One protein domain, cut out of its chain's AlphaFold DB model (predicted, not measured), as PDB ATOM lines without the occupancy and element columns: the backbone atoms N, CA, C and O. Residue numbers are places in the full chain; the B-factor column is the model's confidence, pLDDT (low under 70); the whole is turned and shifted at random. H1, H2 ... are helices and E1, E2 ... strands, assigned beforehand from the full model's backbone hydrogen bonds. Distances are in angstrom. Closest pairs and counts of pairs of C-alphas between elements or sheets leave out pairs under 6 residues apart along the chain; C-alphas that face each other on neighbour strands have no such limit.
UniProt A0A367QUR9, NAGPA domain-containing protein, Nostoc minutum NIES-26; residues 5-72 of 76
ATOM      1  N   GLY A   5     195.470 194.708 193.719       77.19
ATOM      2  CA  GLY A   5     195.944 193.315 193.771       77.19
ATOM      3  C   GLY A   5     197.144 193.031 192.855       77.19
ATOM      4  O   GLY A   5     198.097 192.383 193.269       77.19
ATOM      5  N   LEU A   6     197.169 193.613 191.652       86.19
ATOM      6  CA  LEU A   6     198.283 193.434 190.712       86.19
ATOM      7  C   LEU A   6     199.573 194.093 191.218       86.19
ATOM      8  O   LEU A   6     200.663 193.616 190.926       86.19
ATOM      9  N   GLN A   7     199.475 195.180 191.990       89.50
ATOM     10  CA  GLN A   7     200.658 195.785 192.613       89.50
ATOM     11  C   GLN A   7     201.313 194.830 193.612       89.50
ATOM     12  O   GLN A   7     202.533 194.690 193.606       89.50
ATOM     13  N   GLN A   8     200.518 194.144 194.435       91.12
ATOM     14  CA  GLN A   8     201.031 193.165 195.395       91.12
ATOM     15  C   GLN A   8     201.702 191.989 194.678       91.12
ATOM     16  O   GLN A   8     202.813 191.607 195.040       91.12
ATOM     17  N   GLU A   9     201.084 191.482 193.608       91.38
ATOM     18  CA  GLU A   9     201.665 190.431 192.767       91.38
ATOM     19  C   GLU A   9     202.986 190.879 192.127       91.38
ATOM     20  O   GLU A   9     203.972 190.152 192.188       91.38
ATOM     21  N   VAL A  10     203.064 192.103 191.592       93.81
ATOM     22  CA  VAL A  10     204.311 192.653 191.031       93.81
ATOM     23  C   VAL A  10     205.416 192.732 192.086       93.81
ATOM     24  O   VAL A  10     206.561 192.402 191.782       93.81
ATOM     25  N   GLN A  11     205.109 193.148 193.319       93.75
ATOM     26  CA  GLN A  11     206.112 193.186 194.390       93.75
ATOM     27  C   GLN A  11     206.578 191.783 194.787       93.75
ATOM     28  O   GLN A  11     207.780 191.569 194.939       93.75
ATOM     29  N   ALA A  12     205.661 190.818 194.880       93.88
ATOM     30  CA  ALA A  12     206.015 189.424 195.129       93.88
ATOM     31  C   ALA A  12     206.924 188.868 194.018       93.88
ATOM     32  O   ALA A  12     207.956 188.267 194.308       93.88
ATOM     33  N   MET A  13     206.598 189.144 192.752       95.44
ATOM     34  CA  MET A  13     207.398 188.723 191.598       95.44
ATOM     35  C   MET A  13     208.795 189.358 191.592       95.44
ATOM     36  O   MET A  13     209.790 188.690 191.315       95.44
ATOM     37  N   LYS A  14     208.907 190.642 191.950       95.75
ATOM     38  CA  LYS A  14     210.210 191.302 192.118       95.75
ATOM     39  C   LYS A  14     211.032 190.660 193.234       95.75
ATOM     40  O   LYS A  14     212.225 190.442 193.051       95.75
ATOM     41  N   ALA A  15     210.403 190.335 194.362       97.19
ATOM     42  CA  ALA A  15     211.079 189.732 195.510       97.19
ATOM     43  C   ALA A  15     211.667 188.343 195.201       97.19
ATOM     44  O   ALA A  15     212.705 187.992 195.754       97.19
ATOM     45  N   ILE A  16     211.058 187.581 194.284       96.69
ATOM     46  CA  ILE A  16     211.591 186.287 193.811       96.69
ATOM     47  C   ILE A  16     212.584 186.422 192.639       96.69
ATOM     48  O   ILE A  16     213.010 185.417 192.076       96.69
ATOM     49  N   GLY A  17     212.962 187.648 192.263       97.38
ATOM     50  CA  GLY A  17     213.980 187.913 191.245       97.38
ATOM     51  C   GLY A  17     213.469 187.973 189.803       97.38
ATOM     52  O   GLY A  17     214.278 187.925 188.874       97.38
ATOM     53  N   CYS A  18     212.158 188.094 189.567       96.81
ATOM     54  CA  CYS A  18     211.652 188.273 188.205       96.81
ATOM     55  C   CYS A  18     212.093 189.628 187.629       96.81
ATOM     56  O   CYS A  18     211.768 190.685 188.171       96.81
ATOM     57  N   HIS A  19     212.776 189.599 186.482       95.44
ATOM     58  CA  HIS A  19     213.167 190.806 185.748       95.44
ATOM     59  C   HIS A  19     211.976 191.482 185.048       95.44
ATOM     60  O   HIS A  19     211.861 192.705 185.046       95.44
ATOM     61  N   ALA A  20     211.074 190.686 184.473       93.00
ATOM     62  CA  ALA A  20     209.876 191.155 183.788       93.00
ATOM     63  C   ALA A  20     208.714 190.193 184.038       93.00
ATOM     64  O   ALA A  20     208.918 188.984 184.154       93.00
ATOM     65  N   VAL A  21     207.499 190.738 184.107       92.25
ATOM     66  CA  VAL A  21     206.264 189.970 184.288       92.25
ATOM     67  C   VAL A  21     205.130 190.569 183.474       92.25
ATOM     68  O   VAL A  21     205.075 191.779 183.251       92.25
ATOM     69  N   MET A  22     204.201 189.714 183.064       92.00
ATOM     70  CA  MET A  22     202.962 190.099 182.401       92.00
ATOM     71  C   MET A  22     201.809 189.346 183.056       92.00
ATOM     72  O   MET A  22     201.905 188.143 183.287       92.00
ATOM     73  N   ASN A  23     200.724 190.056 183.358       90.62
ATOM     74  CA  ASN A  23     199.513 189.419 183.853       90.62
ATOM     75  C   ASN A  23     198.790 188.693 182.707       90.62
ATOM     76  O   ASN A  23     198.612 189.265 181.631       90.62
ATOM     77  N   LEU A  24     198.356 187.461 182.965       90.69
ATOM     78  CA  LEU A  24     197.547 186.652 182.050       90.69
ATOM     79  C   LEU A  24     196.077 186.639 182.505       90.69
ATOM     80  O   LEU A  24     195.651 187.450 183.333       90.69
ATOM     81  N   ASP A  25     195.283 185.724 181.953       88.25
ATOM     82  CA  ASP A  25     193.875 185.583 182.307       88.25
ATOM     83  C   ASP A  25     193.678 185.199 183.780       88.25
ATOM     84  O   ASP A  25     194.249 184.234 184.289       88.25
ATOM     85  N   GLY A  26     192.807 185.950 184.457       86.50
ATOM     86  CA  GLY A  26     192.418 185.715 185.847       86.50
ATOM     87  C   GLY A  26     190.987 185.188 186.005       86.50
ATOM     88  O   GLY A  26     190.367 184.655 185.077       86.50
ATOM     89  N   GLY A  27     190.438 185.368 187.210       88.56
ATOM     90  CA  GLY A  27     189.059 184.998 187.544       88.56
ATOM     91  C   GLY A  27     188.804 183.495 187.394       88.56
ATOM     92  O   GLY A  27     189.614 182.681 187.833       88.56
ATOM     93  N   ALA A  28     187.698 183.131 186.739       90.25
ATOM     94  CA  ALA A  28     187.325 181.735 186.485       90.25
ATOM     95  C   ALA A  28     188.323 180.974 185.587       90.25
ATOM     96  O   ALA A  28     188.249 179.752 185.496       90.25
ATOM     97  N   SER A  29     189.255 181.674 184.935       92.12
ATOM     98  CA  SER A  29     190.300 181.064 184.096       92.12
ATOM     99  C   SER A  29     191.535 180.635 184.886       92.12
ATOM    100  O   SER A  29     192.425 180.008 184.321       92.12
ATOM    101  N   LYS A  30     191.624 180.991 186.174       93.38
ATOM    102  CA  LYS A  30     192.772 180.635 187.008       93.38
ATOM    103  C   LYS A  30     192.777 179.127 187.251       93.38
ATOM    104  O   LYS A  30     191.859 178.606 187.877       93.38
ATOM    105  N   ALA A  31     193.831 178.460 186.799       95.19
ATOM    106  CA  ALA A  31     194.024 177.029 186.976       95.19
ATOM    107  C   ALA A  31     195.509 176.693 187.143       95.19
ATOM    108  O   ALA A  31     196.377 177.412 186.647       95.19
ATOM    109  N   LEU A  32     195.790 175.594 187.840       95.81
ATOM    110  CA  LEU A  32     197.140 175.074 188.038       95.81
ATOM    111  C   LEU A  32     197.088 173.551 188.140       95.81
ATOM    112  O   LEU A  32     196.298 173.000 188.908       95.81
ATOM    113  N   ALA A  33     197.967 172.879 187.405       94.44
ATOM    114  CA  ALA A  33     198.145 171.440 187.485       94.44
ATOM    115  C   ALA A  33     199.637 171.101 187.570       94.44
ATOM    116  O   ALA A  33     200.441 171.636 186.808       94.44
ATOM    117  N   ALA A  34     199.989 170.218 188.497       93.88
ATOM    118  CA  ALA A  34     201.308 169.612 188.632       93.88
ATOM    119  C   ALA A  34     201.128 168.264 189.340       93.88
ATOM    120  O   ALA A  34     200.633 168.228 190.463       93.88
ATOM    121  N   ASN A  35     201.470 167.157 188.670       87.81
ATOM    122  CA  ASN A  35     201.188 165.791 189.146       87.81
ATOM    123  C   ASN A  35     199.714 165.574 189.568       87.81
ATOM    124  O   ASN A  35     199.429 164.858 190.522       87.81
ATOM    125  N   GLY A  36     198.783 166.223 188.861       91.94
ATOM    126  CA  GLY A  36     197.363 166.301 189.215       91.94
ATOM    127  C   GLY A  36     196.838 167.738 189.147       91.94
ATOM    128  O   GLY A  36     197.600 168.677 188.910       91.94
ATOM    129  N   ILE A  37     195.528 167.922 189.329       94.12
ATOM    130  CA  ILE A  37     194.901 169.253 189.365       94.12
ATOM    131  C   ILE A  37     195.076 169.834 190.773       94.12
ATOM    132  O   ILE A  37     194.550 169.279 191.733       94.12
ATOM    133  N   LEU A  38     195.789 170.958 190.885       96.69
ATOM    134  CA  LEU A  38     195.994 171.674 192.152       96.69
ATOM    135  C   LEU A  38     194.975 172.801 192.336       96.69
ATOM    136  O   LEU A  38     194.471 173.020 193.433       96.69
ATOM    137  N   VAL A  39     194.666 173.512 191.251       95.75
ATOM    138  CA  VAL A  39     193.632 174.547 191.206       95.75
ATOM    139  C   VAL A  39     192.751 174.269 189.989       95.75
ATOM    140  O   VAL A  39     193.234 174.416 188.861       95.75
ATOM    141  N   PRO A  40     191.489 173.845 190.180       94.69
ATOM    142  CA  PRO A  40     190.588 173.569 189.070       94.69
ATOM    143  C   PRO A  40     190.152 174.867 188.385       94.69
ATOM    144  O   PRO A  40     189.918 175.883 189.039       94.69
ATOM    145  N   ALA A  41     190.011 174.817 187.060       94.69
ATOM    146  CA  ALA A  41     189.445 175.921 186.297       94.69
ATOM    147  C   ALA A  41     187.939 176.050 186.581       94.69
ATOM    148  O   ALA A  41     187.226 175.052 186.660       94.69
ATOM    149  N   GLY A  42     187.442 177.283 186.676       94.06
ATOM    150  CA  GLY A  42     186.008 177.569 186.800       94.06
ATOM    151  C   GLY A  42     185.263 177.602 185.459       94.06
ATOM    152  O   GLY A  42     184.047 177.762 185.441       94.06
ATOM    153  N   ARG A  43     185.982 177.494 184.336       92.12
ATOM    154  CA  ARG A  43     185.450 177.422 182.966       92.12
ATOM    155  C   ARG A  43     186.409 176.656 182.054       92.12
ATOM    156  O   ARG A  43     187.586 176.524 182.382       92.12
ATOM    157  N   SER A  44     185.933 176.222 180.887       92.38
ATOM    158  CA  SER A  44     186.805 175.683 179.837       92.38
ATOM    159  C   SER A  44     187.840 176.725 179.403       92.38
ATOM    160  O   SER A  44     187.498 177.884 179.160       92.38
ATOM    161  N   LEU A  45     189.104 176.310 179.323       91.12
ATOM    162  CA  LEU A  45     190.223 177.173 178.945       91.12
ATOM    163  C   LEU A  45     190.515 177.041 177.448       91.12
ATOM    164  O   LEU A  45     190.501 175.935 176.915       91.12
ATOM    165  N   THR A  46     190.812 178.160 176.786       87.94
ATOM    166  CA  THR A  46     191.149 178.173 175.353       87.94
ATOM    167  C   THR A  46     192.627 177.880 175.115       87.94
ATOM    168  O   THR A  46     192.972 177.103 174.234       87.94
ATOM    169  N   ASN A  47     193.499 178.495 175.918       89.94
ATOM    170  CA  ASN A  47     194.948 178.355 175.834       89.94
ATOM    171  C   ASN A  47     195.507 178.031 177.219       89.94
ATOM    172  O   ASN A  47     194.988 178.501 178.233       89.94
ATOM    173  N   VAL A  48     196.593 177.265 177.252       92.62
ATOM    174  CA  VAL A  48     197.324 176.927 178.475       92.62
ATOM    175  C   VAL A  48     198.822 177.068 178.233       92.62
ATOM    176  O   VAL A  48     199.301 176.857 177.119       92.62
ATOM    177  N   ILE A  49     199.565 177.410 179.284       93.38
ATOM    178  CA  ILE A  49     201.027 177.338 179.282       93.38
ATOM    179  C   ILE A  49     201.410 176.020 179.946       93.38
ATOM    180  O   ILE A  49     201.001 175.755 181.075       93.38
ATOM    181  N   VAL A  50     202.186 175.199 179.241       94.00
ATOM    182  CA  VAL A  50     202.659 173.902 179.735       94.00
ATOM    183  C   VAL A  50     204.178 173.921 179.794       94.00
ATOM    184  O   VAL A  50     204.836 174.326 178.835       94.00
ATOM    185  N   VAL A  51     204.728 173.477 180.922       93.88
ATOM    186  CA  VAL A  51     206.170 173.319 181.125       93.88
ATOM    187  C   VAL A  51     206.507 171.838 181.005       93.88
ATOM    188  O   VAL A  51     205.907 171.009 181.682       93.88
ATOM    189  N   TYR A  52     207.465 171.522 180.138       93.56
ATOM    190  CA  TYR A  52     207.974 170.171 179.919       93.56
ATOM    191  C   TYR A  52     209.416 170.078 180.413       93.56
ATOM    192  O   TYR A  52     210.157 171.062 180.351       93.56
ATOM    193  N   ASP A  53     209.826 168.893 180.855       92.12
ATOM    194  CA  ASP A  53     211.196 168.623 181.293       92.12
ATOM    195  C   ASP A  53     211.759 167.360 180.618       92.12
ATOM    196  O   ASP A  53     211.136 166.763 179.739       92.12
ATOM    197  N   ALA A  54     212.974 166.962 180.997       93.12
ATOM    198  CA  ALA A  54     213.628 165.789 180.421       93.12
ATOM    199  C   ALA A  54     212.924 164.459 180.761       93.12
ATOM    200  O   ALA A  54     213.103 163.481 180.040       93.12
ATOM    201  N   LYS A  55     212.148 164.407 181.851       94.62
ATOM    202  CA  LYS A  55     211.399 163.217 182.288       94.62
ATOM    203  C   LYS A  55     209.993 163.176 181.683       94.62
ATOM    204  O   LYS A  55     209.472 162.094 181.447       94.62
ATOM    205  N   ASN A  56     209.409 164.340 181.410       91.75
ATOM    206  CA  ASN A  56     208.079 164.544 180.847       91.75
ATOM    207  C   ASN A  56     208.196 165.418 179.589       91.75
ATOM    208  O   ASN A  56     207.903 166.620 179.636       91.75
ATOM    209  N   PRO A  57     208.684 164.852 178.472       94.25
ATOM    210  CA  PRO A  57     208.928 165.623 177.266       94.25
ATOM    211  C   PRO A  57     207.620 166.110 176.638       94.25
ATOM    212  O   PRO A  57     206.568 165.478 176.745       94.25
ATOM    213  N   ALA A  58     207.711 167.228 175.918       95.06
ATOM    214  CA  ALA A  58     206.626 167.700 175.071       95.06
ATOM    215  C   ALA A  58     206.239 166.637 174.026       95.06
ATOM    216  O   ALA A  58     207.131 165.945 173.526       95.06
ATOM    217  N   PRO A  59     204.956 166.552 173.623       95.31
ATOM    218  CA  PRO A  59     204.541 165.694 172.521       95.31
ATOM    219  C   PRO A  59     205.370 165.952 171.261       95.31
ATOM    220  O   PRO A  59     205.709 167.100 170.952       95.31
ATOM    221  N   ASP A  60     205.664 164.898 170.500       96.12
ATOM    222  CA  ASP A  60     206.538 164.999 169.326       96.12
ATOM    223  C   ASP A  60     206.031 166.011 168.295       96.12
ATOM    224  O   ASP A  60     206.821 166.772 167.738       96.12
ATOM    225  N   SER A  61     204.714 166.112 168.107       94.44
ATOM    226  CA  SER A  61     204.098 167.126 167.243       94.44
ATOM    227  C   SER A  61     204.490 168.555 167.635       94.44
ATOM    228  O   SER A  61     204.862 169.348 166.767       94.44
ATOM    229  N   LEU A  62     204.481 168.876 168.933       93.38
ATOM    230  CA  LEU A  62     204.868 170.191 169.448       93.38
ATOM    231  C   LEU A  62     206.379 170.419 169.309       93.38
ATOM    232  O   LEU A  62     206.809 171.510 168.928       93.38
ATOM    233  N   ARG A  63     207.191 169.382 169.546       93.38
ATOM    234  CA  ARG A  63     208.650 169.440 169.346       93.38
ATOM    235  C   ARG A  63     208.999 169.723 167.887       93.38
ATOM    236  O   ARG A  63     209.823 170.597 167.616       93.38
ATOM    237  N   TYR A  64     208.362 169.033 166.945       94.12
ATOM    238  CA  TYR A  64     208.576 169.256 165.515       94.12
ATOM    239  C   TYR A  64     208.090 170.634 165.070       94.12
ATOM    240  O   TYR A  64     208.810 171.312 164.336       94.12
ATOM    241  N   ALA A  65     206.921 171.080 165.541       91.75
ATOM    242  CA  ALA A  65     206.419 172.425 165.267       91.75
ATOM    243  C   ALA A  65     207.404 173.503 165.751       91.75
ATOM    244  O   ALA A  65     207.724 174.426 165.005       91.75
ATOM    245  N   TRP A  66     207.969 173.338 166.951       91.00
ATOM    246  CA  TRP A  66     208.998 174.236 167.477       91.00
ATOM    247  C   TRP A  66     210.275 174.243 166.629       91.00
ATOM    248  O   TRP A  66     210.834 175.302 166.344       91.00
ATOM    249  N   LEU A  67     210.750 173.072 166.194       93.38
ATOM    250  CA  LEU A  67     211.933 172.978 165.333       93.38
ATOM    251  C   LEU A  67     211.728 173.672 163.983       93.38
ATOM    252  O   LEU A  67     212.654 174.319 163.502       93.38
ATOM    253  N   ARG A  68     210.533 173.555 163.395       93.56
ATOM    254  CA  ARG A  68     210.142 174.257 162.164       93.56
ATOM    255  C   ARG A  68     210.090 175.766 162.374       93.56
ATOM    256  O   ARG A  68     210.762 176.504 161.662       93.56
ATOM    257  N   PHE A  69     209.408 176.213 163.429       92.19
ATOM    258  CA  PHE A  69     209.335 177.629 163.790       92.19
ATOM    259  C   PHE A  69     210.726 178.263 163.941       92.19
ATOM    260  O   PHE A  69     210.998 179.320 163.376       92.19
ATOM    261  N   LYS A  70     211.657 177.584 164.628       92.31
ATOM    262  CA  LYS A  70     213.047 178.053 164.768       92.31
ATOM    263  C   LYS A  70     213.810 178.154 163.445       92.31
ATOM    264  O   LYS A  70     214.755 178.931 163.364       92.31
ATOM    265  N   LYS A  71     213.435 177.372 162.430       94.38
ATOM    266  CA  LYS A  71     214.011 177.451 161.078       94.38
ATOM    267  C   LYS A  71     213.418 178.591 160.245       94.38
ATOM    268  O   LYS A  71     213.871 178.812 159.129       94.38
ATOM    269  N   GLY A  72     212.453 179.329 160.794       91.06
ATOM    270  CA  GLY A  72     211.774 180.421 160.109       91.06
ATOM    271  C   GLY A  72     210.509 179.991 159.374       91.06
ATOM    272  O   GLY A  72     209.874 180.849 158.761       91.06
TER     273      GLY A  72
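This is residues 5 to 72 of the 76 residues of the protein "NAGPA domain-containing protein" of Nostoc minutum NIES-26 (UniProt A0A367QUR9). With little regular structure, this is a loose, winding chain with helix H1 at one end and helix H2 at the other, H2 sticking out with residues 59 to 72. Between the helices, long loops hold one short strand, E1, which folds back beside residues 32 to 33. The printed part has 68 residues, 25 of them in named elements, in the order H1, E1, H2; the class is mostly helix. The radius of gyration of the C-alphas is 15.6 A and the spans are 39 by 30 by 24 A.

H1, residues 5 to 15, measures 15.7 A from C-alpha 5 at (195.944, 193.315, 193.771). E1 is residues 37 to 39. H2, residues 60 to 70, measures 15.3 A and ends with C-alpha 70 at (213.047, 178.053, 164.768).

H1, E1 and H2 are apart from one another. E1 pairs with no named strand, but residues 32 to 33 pair with it, antiparallel. In H1 and H2 every O i to N i+4 pair is within hydrogen-bond range.

The C-alphas farthest apart, Gly 5 and Lys 71, are 40.6 A apart. Both links are long, 21 and 20 residues. The printed part has no cut, and no printed residue is under 70 in pLDDT.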